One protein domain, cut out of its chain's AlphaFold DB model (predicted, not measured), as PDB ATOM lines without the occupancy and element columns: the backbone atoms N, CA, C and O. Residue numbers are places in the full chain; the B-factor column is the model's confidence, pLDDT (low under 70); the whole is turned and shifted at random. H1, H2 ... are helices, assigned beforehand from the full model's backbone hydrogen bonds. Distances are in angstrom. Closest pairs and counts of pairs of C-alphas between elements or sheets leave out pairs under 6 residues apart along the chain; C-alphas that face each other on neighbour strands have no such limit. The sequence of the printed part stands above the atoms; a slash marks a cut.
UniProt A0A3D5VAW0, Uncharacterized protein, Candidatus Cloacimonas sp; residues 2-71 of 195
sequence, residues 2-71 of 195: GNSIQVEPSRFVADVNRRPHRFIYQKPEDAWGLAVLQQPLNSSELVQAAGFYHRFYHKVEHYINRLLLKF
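Overview. This is residues 2 to 71 of the 195 residues of an uncharacterized protein of Candidatus Cloacimonas sp (UniProt A0A3D5VAW0). One long straight helix, H2, makes the longest axis, and a coil of loops from the first part of the chain packs on one side of it, with Val 13, Ala 14 and Val 16 next to it. The short helix H1 lies on the far side of these loops from H2, and residues 61 to 71, of which 61 to 68 belong to H2, stick out beyond the body. The printed part has 70 residues with two named helices, H1 then H2, and no named strand; the class is all helix, though only 30 of the 70 residues are in named elements. The whole is loose, with a radius of gyration of the C-alphas of 14.6 A, and elongated, spanning 47 by 25 by 19 A.

Along the chain. The printed part begins at Gly 2, C-alpha at (142.867, 134.351, 132.143), and residues 2 to 27 hold no named element. H1 is residues 28 to 31, beginning at C-alpha 28 at (111.565, 124.176, 149.015). H2 is residues 43 to 68, 37.5 A from first to last C-alpha, from (110.441, 144.343, 150.355) to (134.925, 142.147, 122.077).

Arrangement. H1 and H2 are apart, with no C-alpha of the one within 8 A of the other. In H2 every O i to N i+4 pair is within hydrogen-bond range; H1 is too short for such a pair, and its one O i to N i+3 pair is within range.

Size, cuts and confidence. The C-alphas of Gln 39 and Lys 70, the two farthest apart, are 47.2 A apart, while those of Gly 2 and Phe 71 are 13.8 A apart. Without the stretch that stands free, the body spans 38 by 25 by 18 A. The link from H1 to H2 is long, with 11 residues. The printed part has no cut; its mean pLDDT is 92.9, and no printed residue is under 70.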
ATOM      1  N   GLY A   2     144.110 133.873 132.759       72.25
ATOM      2  CA  GLY A   2     142.867 134.351 132.143       72.25
ATOM      3  C   GLY A   2     142.149 135.345 133.059       72.25
ATOM      4  O   GLY A   2     142.575 135.561 134.192       72.25
ATOM      5  N   ASN A   3     141.066 135.944 132.573       88.06
ATOM      6  CA  ASN A   3     140.187 136.763 133.406       88.06
ATOM      7  C   ASN A   3     139.265 135.856 134.236       88.06
ATOM      8  O   ASN A   3     138.835 134.816 133.738       88.06
ATOM      9  N   SER A   4     138.929 136.251 135.464       92.00
ATOM     10  CA  SER A   4     137.970 135.533 136.310       92.00
ATOM     11  C   SER A   4     136.886 136.471 136.836       92.00
ATOM     12  O   SER A   4     137.122 137.652 137.084       92.00
ATOM     13  N   ILE A   5     135.679 135.929 136.993       93.06
ATOM     14  CA  ILE A   5     134.549 136.590 137.646       93.06
ATOM     15  C   ILE A   5     134.090 135.650 138.753       93.06
ATOM     16  O   ILE A   5     133.731 134.508 138.478       93.06
ATOM     17  N   GLN A   6     134.113 136.126 139.995       92.75
ATOM     18  CA  GLN A   6     133.619 135.384 141.148       92.75
ATOM     19  C   GLN A   6     132.395 136.091 141.721       92.75
ATOM     20  O   GLN A   6     132.383 137.307 141.906       92.75
ATOM     21  N   VAL A   7     131.351 135.311 141.980       92.81
ATOM     22  CA  VAL A   7     130.119 135.776 142.613       92.81
ATOM     23  C   VAL A   7     130.295 135.597 144.117       92.81
ATOM     24  O   VAL A   7     130.415 134.468 144.583       92.81
ATOM     25  N   GLU A   8     130.377 136.696 144.867       91.38
ATOM     26  CA  GLU A   8     130.615 136.632 146.317       91.38
ATOM     27  C   GLU A   8     129.376 136.226 147.130       91.38
ATOM     28  O   GLU A   8     129.514 135.387 148.022       91.38
ATOM     29  N   PRO A   9     128.162 136.753 146.862       89.81
ATOM     30  CA  PRO A   9     126.989 136.330 147.613       89.81
ATOM     31  C   PRO A   9     126.642 134.866 147.355       89.81
ATOM     32  O   PRO A   9     126.753 134.362 146.236       89.81
ATOM     33  N   SER A  10     126.142 134.199 148.397       90.31
ATOM     34  CA  SER A  10     125.567 132.861 148.268       90.31
ATOM     35  C   SER A  10     124.465 132.848 147.208       90.31
ATOM     36  O   SER A  10     123.649 133.769 147.132       90.31
ATOM     37  N   ARG A  11     124.359 131.744 146.460       92.25
ATOM     38  CA  ARG A  11     123.255 131.526 145.512       92.25
ATOM     39  C   ARG A  11     121.873 131.615 146.170       92.25
ATOM     40  O   ARG A  11     120.902 131.899 145.486       92.25
ATOM     41  N   PHE A  12     121.777 131.394 147.484       91.56
ATOM     42  CA  PHE A  12     120.519 131.538 148.222       91.56
ATOM     43  C   PHE A  12     120.108 132.999 148.461       91.56
ATOM     44  O   PHE A  12     118.941 133.244 148.741       91.56
ATOM     45  N   VAL A  13     121.025 133.962 148.297       89.62
ATOM     46  CA  VAL A  13     120.700 135.400 148.269       89.62
ATOM     47  C   VAL A  13     120.132 135.773 146.900       89.62
ATOM     48  O   VAL A  13     119.047 136.336 146.798       89.62
ATOM     49  N   ALA A  14     120.875 135.451 145.841       93.62
ATOM     50  CA  ALA A  14     120.476 135.670 144.458       93.62
ATOM     51  C   ALA A  14     121.304 134.764 143.538       93.62
ATOM     52  O   ALA A  14     122.510 134.952 143.371       93.62
ATOM     53  N   ASP A  15     120.654 133.783 142.921       96.06
ATOM     54  CA  ASP A  15     121.281 132.862 141.983       96.06
ATOM     55  C   ASP A  15     121.369 133.498 140.594       96.06
ATOM     56  O   ASP A  15     120.405 133.522 139.823       96.06
ATOM     57  N   VAL A  16     122.560 133.995 140.262       96.75
ATOM     58  CA  VAL A  16     122.849 134.588 138.951       96.75
ATOM     59  C   VAL A  16     122.855 133.565 137.811       96.75
ATOM     60  O   VAL A  16     122.940 133.965 136.663       96.75
ATOM     61  N   ASN A  17     122.734 132.260 138.076       96.19
ATOM     62  CA  ASN A  17     122.567 131.241 137.037       96.19
ATOM     63  C   ASN A  17     121.094 130.820 136.848       96.19
ATOM     64  O   ASN A  17     120.795 129.855 136.136       96.19
ATOM     65  N   ARG A  18     120.144 131.552 137.446       95.31
ATOM     66  CA  ARG A  18     118.696 131.411 137.222       95.31
ATOM     67  C   ARG A  18     118.121 132.586 136.443       95.31
ATOM     68  O   ARG A  18     118.703 133.662 136.389       95.31
ATOM     69  N   ARG A  19     116.938 132.375 135.851       95.38
ATOM     70  CA  ARG A  19     116.194 133.416 135.123       95.38
ATOM     71  C   ARG A  19     115.832 134.598 136.043       95.38
ATOM     72  O   ARG A  19     115.578 134.356 137.225       95.38
ATOM     73  N   PRO A  20     115.648 135.821 135.507       94.19
ATOM     74  CA  PRO A  20     115.397 137.023 136.313       94.19
ATOM     75  C   PRO A  20     114.129 136.989 137.174       94.19
ATOM     76  O   PRO A  20     114.038 137.723 138.143       94.19
ATOM     77  N   HIS A  21     113.144 136.143 136.861       92.81
ATOM     78  CA  HIS A  21     111.932 135.972 137.680       92.81
ATOM     79  C   HIS A  21     112.028 134.799 138.678       92.81
ATOM     80  O   HIS A  21     111.076 134.532 139.402       92.81
ATOM     81  N   ARG A  22     113.155 134.069 138.709       93.25
ATOM     82  CA  ARG A  22     113.407 132.916 139.603       93.25
ATOM     83  C   ARG A  22     114.767 132.967 140.303       93.25
ATOM     84  O   ARG A  22     115.226 131.947 140.806       93.25
ATOM     85  N   PHE A  23     115.428 134.122 140.310       94.19
ATOM     86  CA  PHE A  23     116.765 134.290 140.889       94.19
ATOM     87  C   PHE A  23     116.807 134.089 142.411       94.19
ATOM     88  O   PHE A  23     117.880 133.876 142.963       94.19
ATOM     89  N   ILE A  24     115.655 134.101 143.085       93.38
ATOM     90  CA  ILE A  24     115.519 133.790 144.510       93.38
ATOM     91  C   ILE A  24     114.820 132.440 144.665       93.38
ATOM     92  O   ILE A  24     113.866 132.132 143.947       93.38
ATOM     93  N   TYR A  25     115.288 131.652 145.628       91.69
ATOM     94  CA  TYR A  25     114.632 130.436 146.090       91.69
ATOM     95  C   TYR A  25     113.509 130.808 147.056       91.69
ATOM     96  O   TYR A  25     113.788 131.215 148.179       91.69
ATOM     97  N   GLN A  26     112.251 130.709 146.628       86.50
ATOM     98  CA  GLN A  26     111.114 131.123 147.458       86.50
ATOM     99  C   GLN A  26     110.479 129.948 148.196       86.50
ATOM    100  O   GLN A  26     109.965 130.122 149.298       86.50
ATOM    101  N   LYS A  27     110.506 128.756 147.595       88.75
ATOM    102  CA  LYS A  27     109.901 127.548 148.162       88.75
ATOM    103  C   LYS A  27     110.890 126.381 148.165       88.75
ATOM    104  O   LYS A  27     111.834 126.396 147.371       88.75
ATOM    105  N   PRO A  28     110.690 125.345 148.999       88.62
ATOM    106  CA  PRO A  28     111.565 124.176 149.015       88.62
ATOM    107  C   PRO A  28     111.758 123.519 147.644       88.62
ATOM    108  O   PRO A  28     112.856 123.064 147.331       88.62
ATOM    109  N   GLU A  29     110.746 123.534 146.774       89.38
ATOM    110  CA  GLU A  29     110.829 122.983 145.414       89.38
ATOM    111  C   GLU A  29     111.833 123.744 144.539       89.38
ATOM    112  O   GLU A  29     112.402 123.182 143.602       89.38
ATOM    113  N   ASP A  30     112.108 125.012 144.861       87.25
ATOM    114  CA  ASP A  30     113.185 125.750 144.221       87.25
ATOM    115  C   ASP A  30     114.555 125.210 144.646       87.25
ATOM    116  O   ASP A  30     115.484 125.280 143.847       87.25
ATOM    117  N   ALA A  31     114.703 124.689 145.867       89.06
ATOM    118  CA  ALA A  31     115.977 124.362 146.511       89.06
ATOM    119  C   ALA A  31     116.117 122.867 146.850       89.06
ATOM    120  O   ALA A  31     116.590 122.514 147.926       89.06
ATOM    121  N   TRP A  32     115.724 121.969 145.944       87.19
ATOM    122  CA  TRP A  32     115.862 120.514 146.140       87.19
ATOM    123  C   TRP A  32     115.129 119.957 147.375       87.19
ATOM    124  O   TRP A  32     115.554 118.946 147.933       87.19
ATOM    125  N   GLY A  33     114.040 120.601 147.791       88.62
ATOM    126  CA  GLY A  33     113.279 120.271 148.996       88.62
ATOM    127  C   GLY A  33     113.789 120.956 150.268       88.62
ATOM    128  O   GLY A  33     113.262 120.690 151.342       88.62
ATOM    129  N   LEU A  34     114.792 121.837 150.177       87.62
ATOM    130  CA  LEU A  34     115.350 122.536 151.334       87.62
ATOM    131  C   LEU A  34     114.588 123.830 151.638       87.62
ATOM    132  O   LEU A  34     114.445 124.702 150.783       87.62
ATOM    133  N   ALA A  35     114.183 124.003 152.895       89.69
ATOM    134  CA  ALA A  35     113.718 125.286 153.409       89.69
ATOM    135  C   ALA A  35     114.926 126.204 153.674       89.69
ATOM    136  O   ALA A  35     115.494 126.212 154.763       89.69
ATOM    137  N   VAL A  36     115.362 126.932 152.641       89.62
ATOM    138  CA  VAL A  36     116.553 127.806 152.705       89.62
ATOM    139  C   VAL A  36     116.265 129.191 153.288       89.62
ATOM    140  O   VAL A  36     117.187 129.869 153.735       89.62
ATOM    141  N   LEU A  37     114.996 129.597 153.309       87.25
ATOM    142  CA  LEU A  37     114.520 130.804 153.975       87.25
ATOM    143  C   LEU A  37     113.750 130.399 155.235       87.25
ATOM    144  O   LEU A  37     112.827 129.590 155.154       87.25
ATOM    145  N   GLN A  38     114.113 130.970 156.385       84.94
ATOM    146  CA  GLN A  38     113.350 130.784 157.629       84.94
ATOM    147  C   GLN A  38     112.019 131.544 157.591       84.94
ATOM    148  O   GLN A  38     111.014 131.076 158.118       84.94
ATOM    149  N   GLN A  39     112.021 132.707 156.940       87.44
ATOM    150  CA  GLN A  39     110.856 133.552 156.712       87.44
ATOM    151  C   GLN A  39     110.937 134.176 155.310       87.44
ATOM    152  O   GLN A  39     112.044 134.325 154.782       87.44
ATOM    153  N   PRO A  40     109.800 134.543 154.692       87.06
ATOM    154  CA  PRO A  40     109.801 135.261 153.423       87.06
ATOM    155  C   PRO A  40     110.618 136.553 153.500       87.06
ATOM    156  O   PRO A  40     110.599 137.246 154.518       87.06
ATOM    157  N   LEU A  41     111.301 136.887 152.404       88.75
ATOM    158  CA  LEU A  41     112.042 138.140 152.300       88.75
ATOM    159  C   LEU A  41     111.087 139.337 152.350       88.75
ATOM    160  O   LEU A  41     110.041 139.341 151.696       88.75
ATOM    161  N   ASN A  42     111.474 140.375 153.084       92.38
ATOM    162  CA  ASN A  42     110.761 141.644 153.079       92.38
ATOM    163  C   ASN A  42     111.070 142.455 151.805       92.38
ATOM    164  O   ASN A  42     111.989 142.151 151.039       92.38
ATOM    165  N   SER A  43     110.308 143.526 151.569       93.00
ATOM    166  CA  SER A  43     110.441 144.343 150.355       93.00
ATOM    167  C   SER A  43     111.845 144.930 150.163       93.00
ATOM    168  O   SER A  43     112.319 145.002 149.032       93.00
ATOM    169  N   SER A  44     112.532 145.318 151.242       94.94
ATOM    170  CA  SER A  44     113.892 145.868 151.163       94.94
ATOM    171  C   SER A  44     114.907 144.802 150.744       94.94
ATOM    172  O   SER A  44     115.750 145.051 149.882       94.94
ATOM    173  N   GLU A  45     114.803 143.592 151.296       93.31
ATOM    174  CA  GLU A  45     115.670 142.461 150.940       93.31
ATOM    175  C   GLU A  45     115.482 142.049 149.476       93.31
ATOM    176  O   GLU A  45     116.462 141.846 148.756       93.31
ATOM    177  N   LEU A  46     114.232 142.004 149.001       92.00
ATOM    178  CA  LEU A  46     113.919 141.721 147.598       92.00
ATOM    179  C   LEU A  46     114.531 142.762 146.652       92.00
ATOM    180  O   LEU A  46     115.134 142.396 145.642       92.00
ATOM    181  N   VAL A  47     114.421 144.052 146.985       95.06
ATOM    182  CA  VAL A  47     115.017 145.142 146.194       95.06
ATOM    183  C   VAL A  47     116.542 145.032 146.165       95.06
ATOM    184  O   VAL A  47     117.155 145.207 145.108       95.06
ATOM    185  N   GLN A  48     117.172 144.697 147.291       94.44
ATOM    186  CA  GLN A  48     118.623 144.515 147.361       94.44
ATOM    187  C   GLN A  48     119.094 143.321 146.523       94.44
ATOM    188  O   GLN A  48     120.042 143.463 145.742       94.44
ATOM    189  N   ALA A  49     118.413 142.177 146.630       94.19
ATOM    190  CA  ALA A  49     118.721 140.976 145.862       94.19
ATOM    191  C   ALA A  49     118.539 141.214 144.352       94.19
ATOM    192  O   ALA A  49     119.426 140.883 143.561       94.19
ATOM    193  N   ALA A  50     117.436 141.857 143.949       95.56
ATOM    194  CA  ALA A  50     117.190 142.233 142.557       95.56
ATOM    195  C   ALA A  50     118.262 143.203 142.041       95.56
ATOM    196  O   ALA A  50     118.833 143.007 140.966       95.56
ATOM    197  N   GLY A  51     118.599 144.223 142.835       96.31
ATOM    198  CA  GLY A  51     119.650 145.178 142.505       96.31
ATOM    199  C   GLY A  51     121.009 144.505 142.312       96.31
ATOM    200  O   GLY A  51     121.737 144.848 141.381       96.31
ATOM    201  N   PHE A  52     121.359 143.529 143.153       96.56
ATOM    202  CA  PHE A  52     122.572 142.731 142.978       96.56
ATOM    203  C   PHE A  52     122.546 141.936 141.667       96.56
ATOM    204  O   PHE A  52     123.492 142.040 140.882       96.56
ATOM    205  N   TYR A  53     121.458 141.207 141.403       97.56
ATOM    206  CA  TYR A  53     121.298 140.394 140.198       97.56
ATOM    207  C   TYR A  53     121.459 141.234 138.921       97.56
ATOM    208  O   TYR A  53     122.265 140.907 138.050       97.56
ATOM    209  N   HIS A  54     120.766 142.373 138.827       97.25
ATOM    210  CA  HIS A  54     120.866 143.254 137.661       97.25
ATOM    211  C   HIS A  54     122.252 143.888 137.515       97.25
ATOM    212  O   HIS A  54     122.783 143.954 136.404       97.25
ATOM    213  N   ARG A  55     122.884 144.307 138.621       97.38
ATOM    214  CA  ARG A  55     124.257 144.838 138.581       97.38
ATOM    215  C   ARG A  55     125.264 143.794 138.113       97.38
ATOM    216  O   ARG A  55     126.203 144.169 137.416       97.38
ATOM    217  N   PHE A  56     125.096 142.523 138.480       97.88
ATOM    218  CA  PHE A  56     125.946 141.442 137.982       97.88
ATOM    219  C   PHE A  56     125.877 141.365 136.453       97.88
ATOM    220  O   PHE A  56     126.905 141.517 135.794       97.88
ATOM    221  N   TYR A  57     124.675 141.235 135.888       98.31
ATOM    222  CA  TYR A  57     124.496 141.123 134.439       98.31
ATOM    223  C   TYR A  57     124.979 142.362 133.682       98.31
ATOM    224  O   TYR A  57     125.714 142.222 132.708       98.31
ATOM    225  N   HIS A  58     124.680 143.564 134.182       98.25
ATOM    226  CA  HIS A  58     125.177 144.810 133.596       98.25
ATOM    227  C   HIS A  58     126.715 144.880 133.596       98.25
ATOM    228  O   HIS A  58     127.330 145.282 132.608       98.25
ATOM    229  N   LYS A  59     127.371 144.473 134.693       97.75
ATOM    230  CA  LYS A  59     128.841 144.438 134.772       97.75
ATOM    231  C   LYS A  59     129.437 143.415 133.810       97.75
ATOM    232  O   LYS A  59     130.417 143.739 133.140       97.75
ATOM    233  N   VAL A  60     128.863 142.212 133.727       98.19
ATOM    234  CA  VAL A  60     129.323 141.172 132.794       98.19
ATOM    235  C   VAL A  60     129.175 141.645 131.352       98.19
ATOM    236  O   VAL A  60     130.124 141.538 130.580       98.19
ATOM    237  N   GLU A  61     128.022 142.210 130.998       98.56
ATOM    238  CA  GLU A  61     127.759 142.726 129.656       98.56
ATOM    239  C   GLU A  61     128.751 143.825 129.274       98.56
ATOM    240  O   GLU A  61     129.391 143.754 128.222       98.56
ATOM    241  N   HIS A  62     128.939 144.817 130.150       98.25
ATOM    242  CA  HIS A  62     129.911 145.883 129.935       98.25
ATOM    243  C   HIS A  62     131.327 145.325 129.748       98.25
ATOM    244  O   HIS A  62     132.042 145.713 128.822       98.25
ATOM    245  N   TYR A  63     131.731 144.384 130.603       97.81
ATOM    246  CA  TYR A  63     133.056 143.782 130.562       97.81
ATOM    247  C   TYR A  63     133.303 142.986 129.273       97.81
ATOM    248  O   TYR A  63     134.328 143.176 128.615       97.81
ATOM    249  N   ILE A  64     132.347 142.150 128.864       98.06
ATOM    250  CA  ILE A  64     132.438 141.366 127.628       98.06
ATOM    251  C   ILE A  64     132.475 142.279 126.404       98.06
ATOM    252  O   ILE A  64     133.332 142.084 125.543       98.06
ATOM    253  N   ASN A  65     131.642 143.323 126.350       98.31
ATOM    254  CA  ASN A  65     131.683 144.303 125.262       98.31
ATOM    255  C   ASN A  65     133.076 144.932 125.110       98.31
ATOM    256  O   ASN A  65     133.594 145.035 124.000       98.31
ATOM    257  N   ARG A  66     133.738 145.286 126.219       97.50
ATOM    258  CA  ARG A  66     135.105 145.838 126.195       97.50
ATOM    259  C   ARG A  66     136.141 144.848 125.663       97.50
ATOM    260  O   ARG A  66     137.082 145.275 124.994       97.50
ATOM    261  N   LEU A  67     135.991 143.557 125.952       96.94
ATOM    262  CA  LEU A  67     136.858 142.511 125.405       96.94
ATOM    263  C   LEU A  67     136.590 142.282 123.909       96.94
ATOM    264  O   LEU A  67     137.537 142.141 123.139       96.94
ATOM    265  N   LEU A  68     135.328 142.327 123.478       96.81
ATOM    266  CA  LEU A  68     134.925 142.147 122.077       96.81
ATOM    267  C   LEU A  68     135.346 143.292 121.141       96.81
ATOM    268  O   LEU A  68     135.315 143.112 119.924       96.81
ATOM    269  N   LEU A  69     135.778 144.437 121.683       97.00
ATOM    270  CA  LEU A  69     136.470 145.484 120.916       97.00
ATOM    271  C   LEU A  69     137.877 145.058 120.469       97.00
ATOM    272  O   LEU A  69     138.429 145.650 119.549       97.00
ATOM    273  N   LYS A  70     138.476 144.073 121.148       95.38
ATOM    274  CA  LYS A  70     139.845 143.597 120.894       95.38
ATOM    275  C   LYS A  70     139.888 142.194 120.298       95.38
ATOM    276  O   LYS A  70     140.841 141.868 119.604       95.38
ATOM    277  N   PHE A  71     138.886 141.370 120.593       94.25
ATOM    278  CA  PHE A  71     138.857 139.960 120.217       94.25
ATOM    279  C   PHE A  71     137.576 139.619 119.452       94.25
ATOM    280  O   PHE A  71     136.471 140.018 119.835       94.25
TER     281      PHE A  71